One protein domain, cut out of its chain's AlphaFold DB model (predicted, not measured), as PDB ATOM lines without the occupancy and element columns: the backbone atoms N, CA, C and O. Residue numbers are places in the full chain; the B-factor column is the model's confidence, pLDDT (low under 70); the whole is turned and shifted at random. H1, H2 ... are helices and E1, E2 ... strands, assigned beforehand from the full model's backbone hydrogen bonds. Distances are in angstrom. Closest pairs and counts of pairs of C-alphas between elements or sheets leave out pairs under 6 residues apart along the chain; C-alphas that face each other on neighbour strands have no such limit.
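AT A GLANCE: This is residues 10 to 79 of the 80 residues of an uncharacterized protein of Myxococcales bacterium (UniProt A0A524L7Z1). This domain has little regular structure: mostly loops round one small pair of strands, E1 and E2, with the longer helix H2 at one end and the loop of residues 13 to 25 reaching toward the other. The 70 printed residues include, in order, E1, H1, E2 and H2; these hold only 25 residues, a mixed class of helices and strands. The sheet, E1 - E2, is antiparallel. The whole is loose, with a radius of gyration of the C-alphas of 14.3 A and spans of 45 by 30 by 22 A.

HOW THE PARTS SIT: E1, residues 10 to 12, and E2, residues 43 to 46, are antiparallel neighbours at 166 degrees. N 10 and O 45 are 2.8 A apart, within hydrogen-bond range. Residues 45 to 46 of E2 also pair antiparallel with residues 55 to 56. H1, residues 26 to 30, and H2, residues 59 to 71, are apart, as are E1 and H2. In both helices every O i to N i+4 pair is within hydrogen-bond range.

IN THESE COORDINATES: E1 begins at C-alpha 10 (138.668, 56.861, 27.664). E2 is 10.3 A long; H2, 18.5 A, ends at C-alpha 71 (116.296, 53.121, 37.979).

THE WHOLE: The C-alphas of Thr 21 and Arg 71 are farthest apart, 44.8 A. The three links are long. The printed part has no cut, and no printed residue is under 70 in pLDDT.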
ATOM      1  N   VAL A  10     137.647  56.166  28.444       93.81
ATOM      2  CA  VAL A  10     138.668  56.861  27.664       93.81
ATOM      3  C   VAL A  10     137.984  57.572  26.509       93.81
ATOM      4  O   VAL A  10     137.162  56.987  25.814       93.81
ATOM      5  N   ARG A  11     138.343  58.834  26.280       93.38
ATOM      6  CA  ARG A  11     137.980  59.562  25.064       93.38
ATOM      7  C   ARG A  11     139.253  59.937  24.334       93.38
ATOM      8  O   ARG A  11     140.130  60.562  24.930       93.38
ATOM      9  N   VAL A  12     139.329  59.573  23.065       92.94
ATOM     10  CA  VAL A  12     140.393  60.004  22.162       92.94
ATOM     11  C   VAL A  12     139.929  61.282  21.468       92.94
ATOM     12  O   VAL A  12     138.764  61.407  21.093       92.94
ATOM     13  N   VAL A  13     140.828  62.254  21.374       91.25
ATOM     14  CA  VAL A  13     140.612  63.526  20.679       91.25
ATOM     15  C   VAL A  13     141.790  63.759  19.745       91.25
ATOM     16  O   VAL A  13     142.907  63.365  20.081       91.25
ATOM     17  N   ASP A  14     141.538  64.381  18.596       90.75
ATOM     18  CA  ASP A  14     142.580  64.618  17.592       90.75
ATOM     19  C   ASP A  14     143.581  65.689  18.038       90.75
ATOM     20  O   ASP A  14     144.768  65.596  17.737       90.75
ATOM     21  N   ASP A  15     143.110  66.684  18.796       90.50
ATOM     22  CA  ASP A  15     143.943  67.735  19.370       90.50
ATOM     23  C   ASP A  15     143.382  68.218  20.717       90.50
ATOM     24  O   ASP A  15     142.206  68.026  21.049       90.50
ATOM     25  N   PHE A  16     144.242  68.851  21.508       91.44
ATOM     26  CA  PHE A  16     143.872  69.494  22.757       91.44
ATOM     27  C   PHE A  16     143.768  71.006  22.578       91.44
ATOM     28  O   PHE A  16     144.537  71.636  21.864       91.44
ATOM     29  N   GLU A  17     142.853  71.626  23.315       91.38
ATOM     30  CA  GLU A  17     142.909  73.071  23.501       91.38
ATOM     31  C   GLU A  17     144.001  73.415  24.516       91.38
ATOM     32  O   GLU A  17     144.084  72.794  25.582       91.38
ATOM     33  N   TYR A  18     144.797  74.440  24.223       93.94
ATOM     34  CA  TYR A  18     145.896  74.871  25.082       93.94
ATOM     35  C   TYR A  18     145.713  76.304  25.592       93.94
ATOM     36  O   TYR A  18     145.079  77.149  24.963       93.94
ATOM     37  N   THR A  19     146.310  76.605  26.744       93.12
ATOM     38  CA  THR A  19     146.556  77.986  27.176       93.12
ATOM     39  C   THR A  19     147.658  78.628  26.327       93.12
ATOM     40  O   THR A  19     148.423  77.941  25.653       93.12
ATOM     41  N   GLN A  20     147.838  79.947  26.455       94.75
ATOM     42  CA  GLN A  20     148.982  80.658  25.857       94.75
ATOM     43  C   GLN A  20     150.349  80.080  26.276       94.75
ATOM     44  O   GLN A  20     151.324  80.203  25.549       94.75
ATOM     45  N   THR A  21     150.418  79.425  27.438       95.94
ATOM     46  CA  THR A  21     151.618  78.767  27.978       95.94
ATOM     47  C   THR A  21     151.670  77.262  27.684       95.94
ATOM     48  O   THR A  21     152.356  76.531  28.393       95.94
ATOM     49  N   GLN A  22     150.932  76.788  26.673       93.38
ATOM     50  CA  GLN A  22     150.892  75.386  26.227       93.38
ATOM     51  C   GLN A  22     150.421  74.376  27.287       93.38
ATOM     52  O   GLN A  22     150.784  73.201  27.263       93.38
ATOM     53  N   LYS A  23     149.566  74.796  28.223       94.38
ATOM     54  CA  LYS A  23     148.914  73.862  29.152       94.38
ATOM     55  C   LYS A  23     147.607  73.368  28.552       94.38
ATOM     56  O   LYS A  23     146.804  74.190  28.126       94.38
ATOM     57  N   VAL A  24     147.359  72.059  28.592       93.75
ATOM     58  CA  VAL A  24     146.074  71.481  28.166       93.75
ATOM     59  C   VAL A  24     144.932  72.048  29.012       93.75
ATOM     60  O   VAL A  24     144.944  71.989  30.246       93.75
ATOM     61  N   LEU A  25     143.908  72.573  28.348       92.69
ATOM     62  CA  LEU A  25     142.743  73.192  28.960       92.69
ATOM     63  C   LEU A  25     141.684  72.136  29.317       92.69
ATOM     64  O   LEU A  25     140.603  72.082  28.750       92.69
ATOM     65  N   VAL A  26     141.959  71.309  30.328       89.38
ATOM     66  CA  VAL A  26     141.120  70.150  30.711       89.38
ATOM     67  C   VAL A  26     139.628  70.479  30.919       89.38
ATOM     68  O   VAL A  26     138.770  69.619  30.724       89.38
ATOM     69  N   ARG A  27     139.284  71.716  31.304       89.50
ATOM     70  CA  ARG A  27     137.883  72.138  31.487       89.50
ATOM     71  C   ARG A  27     137.042  72.030  30.210       89.50
ATOM     72  O   ARG A  27     135.868  71.689  30.321       89.50
ATOM     73  N   SER A  28     137.612  72.289  29.029       85.50
ATOM     74  CA  SER A  28     136.862  72.158  27.774       85.50
ATOM     75  C   SER A  28     136.553  70.695  27.482       85.50
ATOM     76  O   SER A  28     135.452  70.366  27.049       85.50
ATOM     77  N   LEU A  29     137.461  69.797  27.868       85.75
ATOM     78  CA  LEU A  29     137.263  68.362  27.724       85.75
ATOM     79  C   LEU A  29     136.211  67.806  28.694       85.75
ATOM     80  O   LEU A  29     135.433  66.932  28.309       85.75
ATOM     81  N   LYS A  30     136.179  68.316  29.935       86.25
ATOM     82  CA  LYS A  30     135.279  67.838  30.998       86.25
ATOM     83  C   LYS A  30     133.839  68.326  30.872       86.25
ATOM     84  O   LYS A  30     132.954  67.617  31.324       86.25
ATOM     85  N   LYS A  31     133.595  69.490  30.256       84.19
ATOM     86  CA  LYS A  31     132.266  70.137  30.209       84.19
ATOM     87  C   LYS A  31     131.152  69.246  29.640       84.19
ATOM     88  O   LYS A  31     129.997  69.390  30.012       84.19
ATOM     89  N   VAL A  32     131.493  68.368  28.704       84.88
ATOM     90  CA  VAL A  32     130.546  67.461  28.035       84.88
ATOM     91  C   VAL A  32     130.667  66.016  28.524       84.88
ATOM     92  O   VAL A  32     129.974  65.142  28.013       84.88
ATOM     93  N   HIS A  33     131.553  65.757  29.495       84.69
ATOM     94  CA  HIS A  33     131.862  64.421  30.000       84.69
ATOM     95  C   HIS A  33     132.019  63.396  28.854       84.69
ATOM     96  O   HIS A  33     132.804  63.621  27.925       84.69
ATOM     97  N   PHE A  34     131.277  62.291  28.922       88.69
ATOM     98  CA  PHE A  34     131.163  61.266  27.884       88.69
ATOM     99  C   PHE A  34     129.738  61.234  27.299       88.69
ATOM    100  O   PHE A  34     129.283  60.193  26.838       88.69
ATOM    101  N   ASP A  35     129.011  62.358  27.351       90.38
ATOM    102  CA  ASP A  35     127.626  62.439  26.876       90.38
ATOM    103  C   ASP A  35     127.564  62.252  25.357       90.38
ATOM    104  O   ASP A  35     127.953  63.135  24.583       90.38
ATOM    105  N   ARG A  36     127.030  61.106  24.924       91.06
ATOM    106  CA  ARG A  36     126.942  60.741  23.507       91.06
ATOM    107  C   ARG A  36     126.015  61.642  22.705       91.06
ATOM    108  O   ARG A  36     126.209  61.782  21.505       91.06
ATOM    109  N   ARG A  37     125.060  62.312  23.358       90.75
ATOM    110  CA  ARG A  37     124.177  63.294  22.708       90.75
ATOM    111  C   ARG A  37     124.957  64.531  22.263       90.75
ATOM    112  O   ARG A  37     124.598  65.164  21.278       90.75
ATOM    113  N   ARG A  38     126.015  64.885  23.003       89.50
ATOM    114  CA  ARG A  38     126.895  66.035  22.724       89.50
ATOM    115  C   ARG A  38     128.160  65.636  21.958       89.50
ATOM    116  O   ARG A  38     128.835  66.503  21.414       89.50
ATOM    117  N   LEU A  39     128.482  64.343  21.945       90.69
ATOM    118  CA  LEU A  39     129.663  63.742  21.326       90.69
ATOM    119  C   LEU A  39     129.279  62.531  20.448       90.69
ATOM    120  O   LEU A  39     129.733  61.412  20.725       90.69
ATOM    121  N   PRO A  40     128.438  62.716  19.414       89.56
ATOM    122  CA  PRO A  40     127.933  61.603  18.611       89.56
ATOM    123  C   PRO A  40     129.065  60.831  17.923       89.56
ATOM    124  O   PRO A  40     129.104  59.607  18.013       89.56
ATOM    125  N   ASP A  41     130.050  61.543  17.371       90.38
ATOM    126  CA  ASP A  41     131.119  60.951  16.551       90.38
ATOM    127  C   ASP A  41     132.441  60.744  17.308       90.38
ATOM    128  O   ASP A  41     133.434  60.296  16.740       90.38
ATOM    129  N   ALA A  42     132.494  61.080  18.601       92.06
ATOM    130  CA  ALA A  42     133.739  60.980  19.356       92.06
ATOM    131  C   ALA A  42     134.174  59.517  19.538       92.06
ATOM    132  O   ALA A  42     133.363  58.637  19.836       92.06
ATOM    133  N   ALA A  43     135.475  59.256  19.461       95.12
ATOM    134  CA  ALA A  43     136.031  57.957  19.812       95.12
ATOM    135  C   ALA A  43     136.059  57.806  21.344       95.12
ATOM    136  O   ALA A  43     136.992  58.252  22.019       95.12
ATOM    137  N   ILE A  44     134.995  57.223  21.898       95.69
ATOM    138  CA  ILE A  44     134.849  56.945  23.326       95.69
ATOM    139  C   ILE A  44     134.857  55.440  23.526       95.69
ATOM    140  O   ILE A  44     134.123  54.714  22.857       95.69
ATOM    141  N   TYR A  45     135.649  55.009  24.494       96.31
ATOM    142  CA  TYR A  45     135.786  53.622  24.871       96.31
ATOM    143  C   TYR A  45     135.587  53.460  26.368       96.31
ATOM    144  O   TYR A  45     135.910  54.355  27.155       96.31
ATOM    145  N   TRP A  46     135.097  52.299  26.770       95.56
ATOM    146  CA  TRP A  46     134.864  51.982  28.164       95.56
ATOM    147  C   TRP A  46     135.176  50.526  28.472       95.56
ATOM    148  O   TRP A  46     135.420  49.710  27.580       95.56
ATOM    149  N   ARG A  47     135.246  50.215  29.758       94.50
ATOM    150  CA  ARG A  47     135.432  48.858  30.244       94.50
ATOM    151  C   ARG A  47     134.774  48.692  31.600       94.50
ATOM    152  O   ARG A  47     134.569  49.661  32.330       94.50
ATOM    153  N   GLU A  48     134.594  47.443  31.981       92.31
ATOM    154  CA  GLU A  48     134.219  47.061  33.330       92.31
ATOM    155  C   GLU A  48     135.443  46.584  34.118       92.31
ATOM    156  O   GLU A  48     136.512  46.254  33.588       92.31
ATOM    157  N   ARG A  49     135.306  46.558  35.443       88.69
ATOM    158  CA  ARG A  49     136.364  46.046  36.310       88.69
ATOM    159  C   ARG A  49     136.608  44.567  36.004       88.69
ATOM    160  O   ARG A  49     135.725  43.741  36.188       88.69
ATOM    161  N   GLY A  50     137.845  44.239  35.643       88.88
ATOM    162  CA  GLY A  50     138.258  42.877  35.285       88.88
ATOM    163  C   GLY A  50     138.469  42.693  33.784       88.88
ATOM    164  O   GLY A  50     139.181  41.768  33.388       88.88
ATOM    165  N   ASP A  51     137.960  43.616  32.966       91.62
ATOM    166  CA  ASP A  51     138.220  43.620  31.533       91.62
ATOM    167  C   ASP A  51     139.702  43.849  31.240       91.62
ATOM    168  O   ASP A  51     140.405  44.624  31.901       91.62
ATOM    169  N   ARG A  52     140.170  43.172  30.190       90.62
ATOM    170  CA  ARG A  52     141.551  43.260  29.695       90.62
ATOM    171  C   ARG A  52     141.693  44.162  28.472       90.62
ATOM    172  O   ARG A  52     142.814  44.395  28.027       90.62
ATOM    173  N   ALA A  53     140.575  44.634  27.933       92.25
ATOM    174  CA  ALA A  53     140.500  45.482  26.759       92.25
ATOM    175  C   ALA A  53     139.328  46.456  26.901       92.25
ATOM    176  O   ALA A  53     138.422  46.240  27.704       92.25
ATOM    177  N   TYR A  54     139.379  47.527  26.121       95.44
ATOM    178  CA  TYR A  54     138.286  48.475  26.006       95.44
ATOM    179  C   TYR A  54     137.279  48.030  24.944       95.44
ATOM    180  O   TYR A  54     137.643  47.348  23.987       95.44
ATOM    181  N   ARG A  55     136.030  48.456  25.118       96.31
ATOM    182  CA  ARG A  55     134.933  48.347  24.153       96.31
ATOM    183  C   ARG A  55     134.531  49.742  23.696       96.31
ATOM    184  O   ARG A  55     134.694  50.698  24.455       96.31
ATOM    185  N   ASP A  56     133.998  49.853  22.487       96.81
ATOM    186  CA  ASP A  56     133.374  51.095  22.034       96.81
ATOM    187  C   ASP A  56     132.230  51.453  22.977       96.81
ATOM    188  O   ASP A  56     131.485  50.581  23.408       96.81
ATOM    189  N   PHE A  57     132.116  52.728  23.331       96.25
ATOM    190  CA  PHE A  57     130.987  53.224  24.105       96.25
ATOM    191  C   PHE A  57     129.932  53.738  23.138       96.25
ATOM    192  O   PHE A  57     130.039  54.872  22.688       96.25
ATOM    193  N   THR A  58     128.962  52.933  22.733       94.94
ATOM    194  CA  THR A  58     128.027  53.307  21.658       94.94
ATOM    195  C   THR A  58     126.860  54.173  22.168       94.94
ATOM    196  O   THR A  58     126.693  54.362  23.380       94.94
ATOM    197  N   PRO A  59     126.021  54.748  21.282       93.25
ATOM    198  CA  PRO A  59     124.765  55.372  21.699       93.25
ATOM    199  C   PRO A  59     123.853  54.429  22.499       93.25
ATOM    200  O   PRO A  59     123.184  54.869  23.433       93.25
ATOM    201  N   GLU A  60     123.845  53.135  22.179       93.94
ATOM    202  CA  GLU A  60     123.070  52.108  22.882       93.94
ATOM    203  C   GLU A  60     123.587  51.887  24.308       93.94
ATOM    204  O   GLU A  60     122.777  51.788  25.237       93.94
ATOM    205  N   ASP A  61     124.910  51.883  24.499       94.19
ATOM    206  CA  ASP A  61     125.530  51.825  25.828       94.19
ATOM    207  C   ASP A  61     125.142  53.049  26.663       94.19
ATOM    208  O   ASP A  61     124.763  52.923  27.829       94.19
ATOM    209  N   PHE A  62     125.159  54.241  26.057       93.88
ATOM    210  CA  PHE A  62     124.741  55.468  26.734       93.88
ATOM    211  C   PHE A  62     123.261  55.424  27.140       93.88
ATOM    212  O   PHE A  62     122.920  55.785  28.266       93.88
ATOM    213  N   GLN A  63     122.374  54.921  26.278       93.19
ATOM    214  CA  GLN A  63     120.972  54.702  26.646       93.19
ATOM    215  C   GLN A  63     120.827  53.666  27.772       93.19
ATOM    216  O   GLN A  63     119.947  53.799  28.625       93.19
ATOM    217  N   GLY A  64     121.674  52.633  27.789       93.25
ATOM    218  CA  GLY A  64     121.783  51.682  28.896       93.25
ATOM    219  C   GLY A  64     122.103  52.383  30.211       93.25
ATOM    220  O   GLY A  64     121.342  52.256  31.171       93.25
ATOM    221  N   LEU A  65     123.146  53.210  30.204       91.38
ATOM    222  CA  LEU A  65     123.562  54.017  31.347       91.38
ATOM    223  C   LEU A  65     122.438  54.948  31.833       91.38
ATOM    224  O   LEU A  65     122.169  55.022  33.030       91.38
ATOM    225  N   GLN A  66     121.718  55.605  30.917       91.44
ATOM    226  CA  GLN A  66     120.563  56.440  31.266       91.44
ATOM    227  C   GLN A  66     119.462  55.642  31.972       91.44
ATOM    228  O   GLN A  66     118.898  56.113  32.961       91.44
ATOM    229  N   ARG A  67     119.166  54.423  31.503       94.06
ATOM    230  CA  ARG A  67     118.181  53.547  32.155       94.06
ATOM    231  C   ARG A  67     118.630  53.127  33.551       94.06
ATOM    232  O   ARG A  67     117.804  53.103  34.458       94.06
ATOM    233  N   GLU A  68     119.905  52.802  33.739       91.81
ATOM    234  CA  GLU A  68     120.448  52.422  35.050       91.81
ATOM    235  C   GLU A  68     120.386  53.570  36.055       91.81
ATOM    236  O   GLU A  68     119.893  53.391  37.168       91.81
ATOM    237  N   PHE A  69     120.804  54.769  35.648       91.25
ATOM    238  CA  PHE A  69     120.717  55.959  36.492       91.25
ATOM    239  C   PHE A  69     119.264  56.337  36.788       91.25
ATOM    240  O   PHE A  69     118.952  56.689  37.923       91.25
ATOM    241  N   GLY A  70     118.360  56.199  35.812       91.44
ATOM    242  CA  GLY A  70     116.924  56.391  36.019       91.44
ATOM    243  C   GLY A  70     116.334  55.416  37.039       91.44
ATOM    244  O   GLY A  70     115.605  55.838  37.930       91.44
ATOM    245  N   ARG A  71     116.699  54.127  36.975       92.81
ATOM    246  CA  ARG A  71     116.296  53.121  37.979       92.81
ATOM    247  C   ARG A  71     116.836  53.429  39.374       92.81
ATOM    248  O   ARG A  71     116.190  53.087  40.356       92.81
ATOM    249  N   GLY A  72     118.015  54.038  39.451       91.56
ATOM    250  CA  GLY A  72     118.626  54.476  40.702       91.56
ATOM    251  C   GLY A  72     118.172  55.853  41.187       91.56
ATOM    252  O   GLY A  72     118.802  56.355  42.115       91.56
ATOM    253  N   GLU A  73     117.164  56.471  40.551       87.19
ATOM    254  CA  GLU A  73     116.678  57.834  40.838       87.19
ATOM    255  C   GLU A  73     117.795  58.894  40.823       87.19
ATOM    256  O   GLU A  73     117.805  59.826  41.619       87.19
ATOM    257  N   ARG A  74     118.776  58.714  39.928       88.81
ATOM    258  CA  ARG A  74     119.989  59.544  39.794       88.81
ATOM    259  C   ARG A  74     120.177  60.115  38.390       88.81
ATOM    260  O   ARG A  74     121.288  60.490  38.015       88.81
ATOM    261  N   ALA A  75     119.125  60.131  37.573       86.50
ATOM    262  CA  ALA A  75     119.193  60.569  36.177       86.50
ATOM    263  C   ALA A  75     119.783  61.985  36.021       86.50
ATOM    264  O   ALA A  75     120.520  62.246  35.072       86.50
ATOM    265  N   GLU A  76     119.553  62.867  36.994       85.62
ATOM    266  CA  GLU A  76     120.062  64.238  37.038       85.62
ATOM    267  C   GLU A  76     121.593  64.338  37.038       85.62
ATOM    268  O   GLU A  76     122.145  65.372  36.663       85.62
ATOM    269  N   LEU A  77     122.303  63.276  37.435       83.81
ATOM    270  CA  LEU A  77     123.765  63.244  37.391       83.81
ATOM    271  C   LEU A  77     124.316  63.160  35.961       83.81
ATOM    272  O   LEU A  77     125.470  63.527  35.754       83.81
ATOM    273  N   LEU A  78     123.516  62.701  34.991       80.81
ATOM    274  CA  LEU A  78     123.915  62.608  33.582       80.81
ATOM    275  C   LEU A  78     123.654  63.895  32.787       80.81
ATOM    276  O   LEU A  78     124.194  64.047  31.694       80.81
ATOM    277  N   ASP A  79     122.845  64.815  33.318       74.19
ATOM    278  CA  ASP A  79     122.474  66.064  32.639       74.19
ATOM    279  C   ASP A  79     123.257  67.299  33.132       74.19
ATOM    280  O   ASP A  79     123.069  68.398  32.600       74.19
TER     281      ASP A  79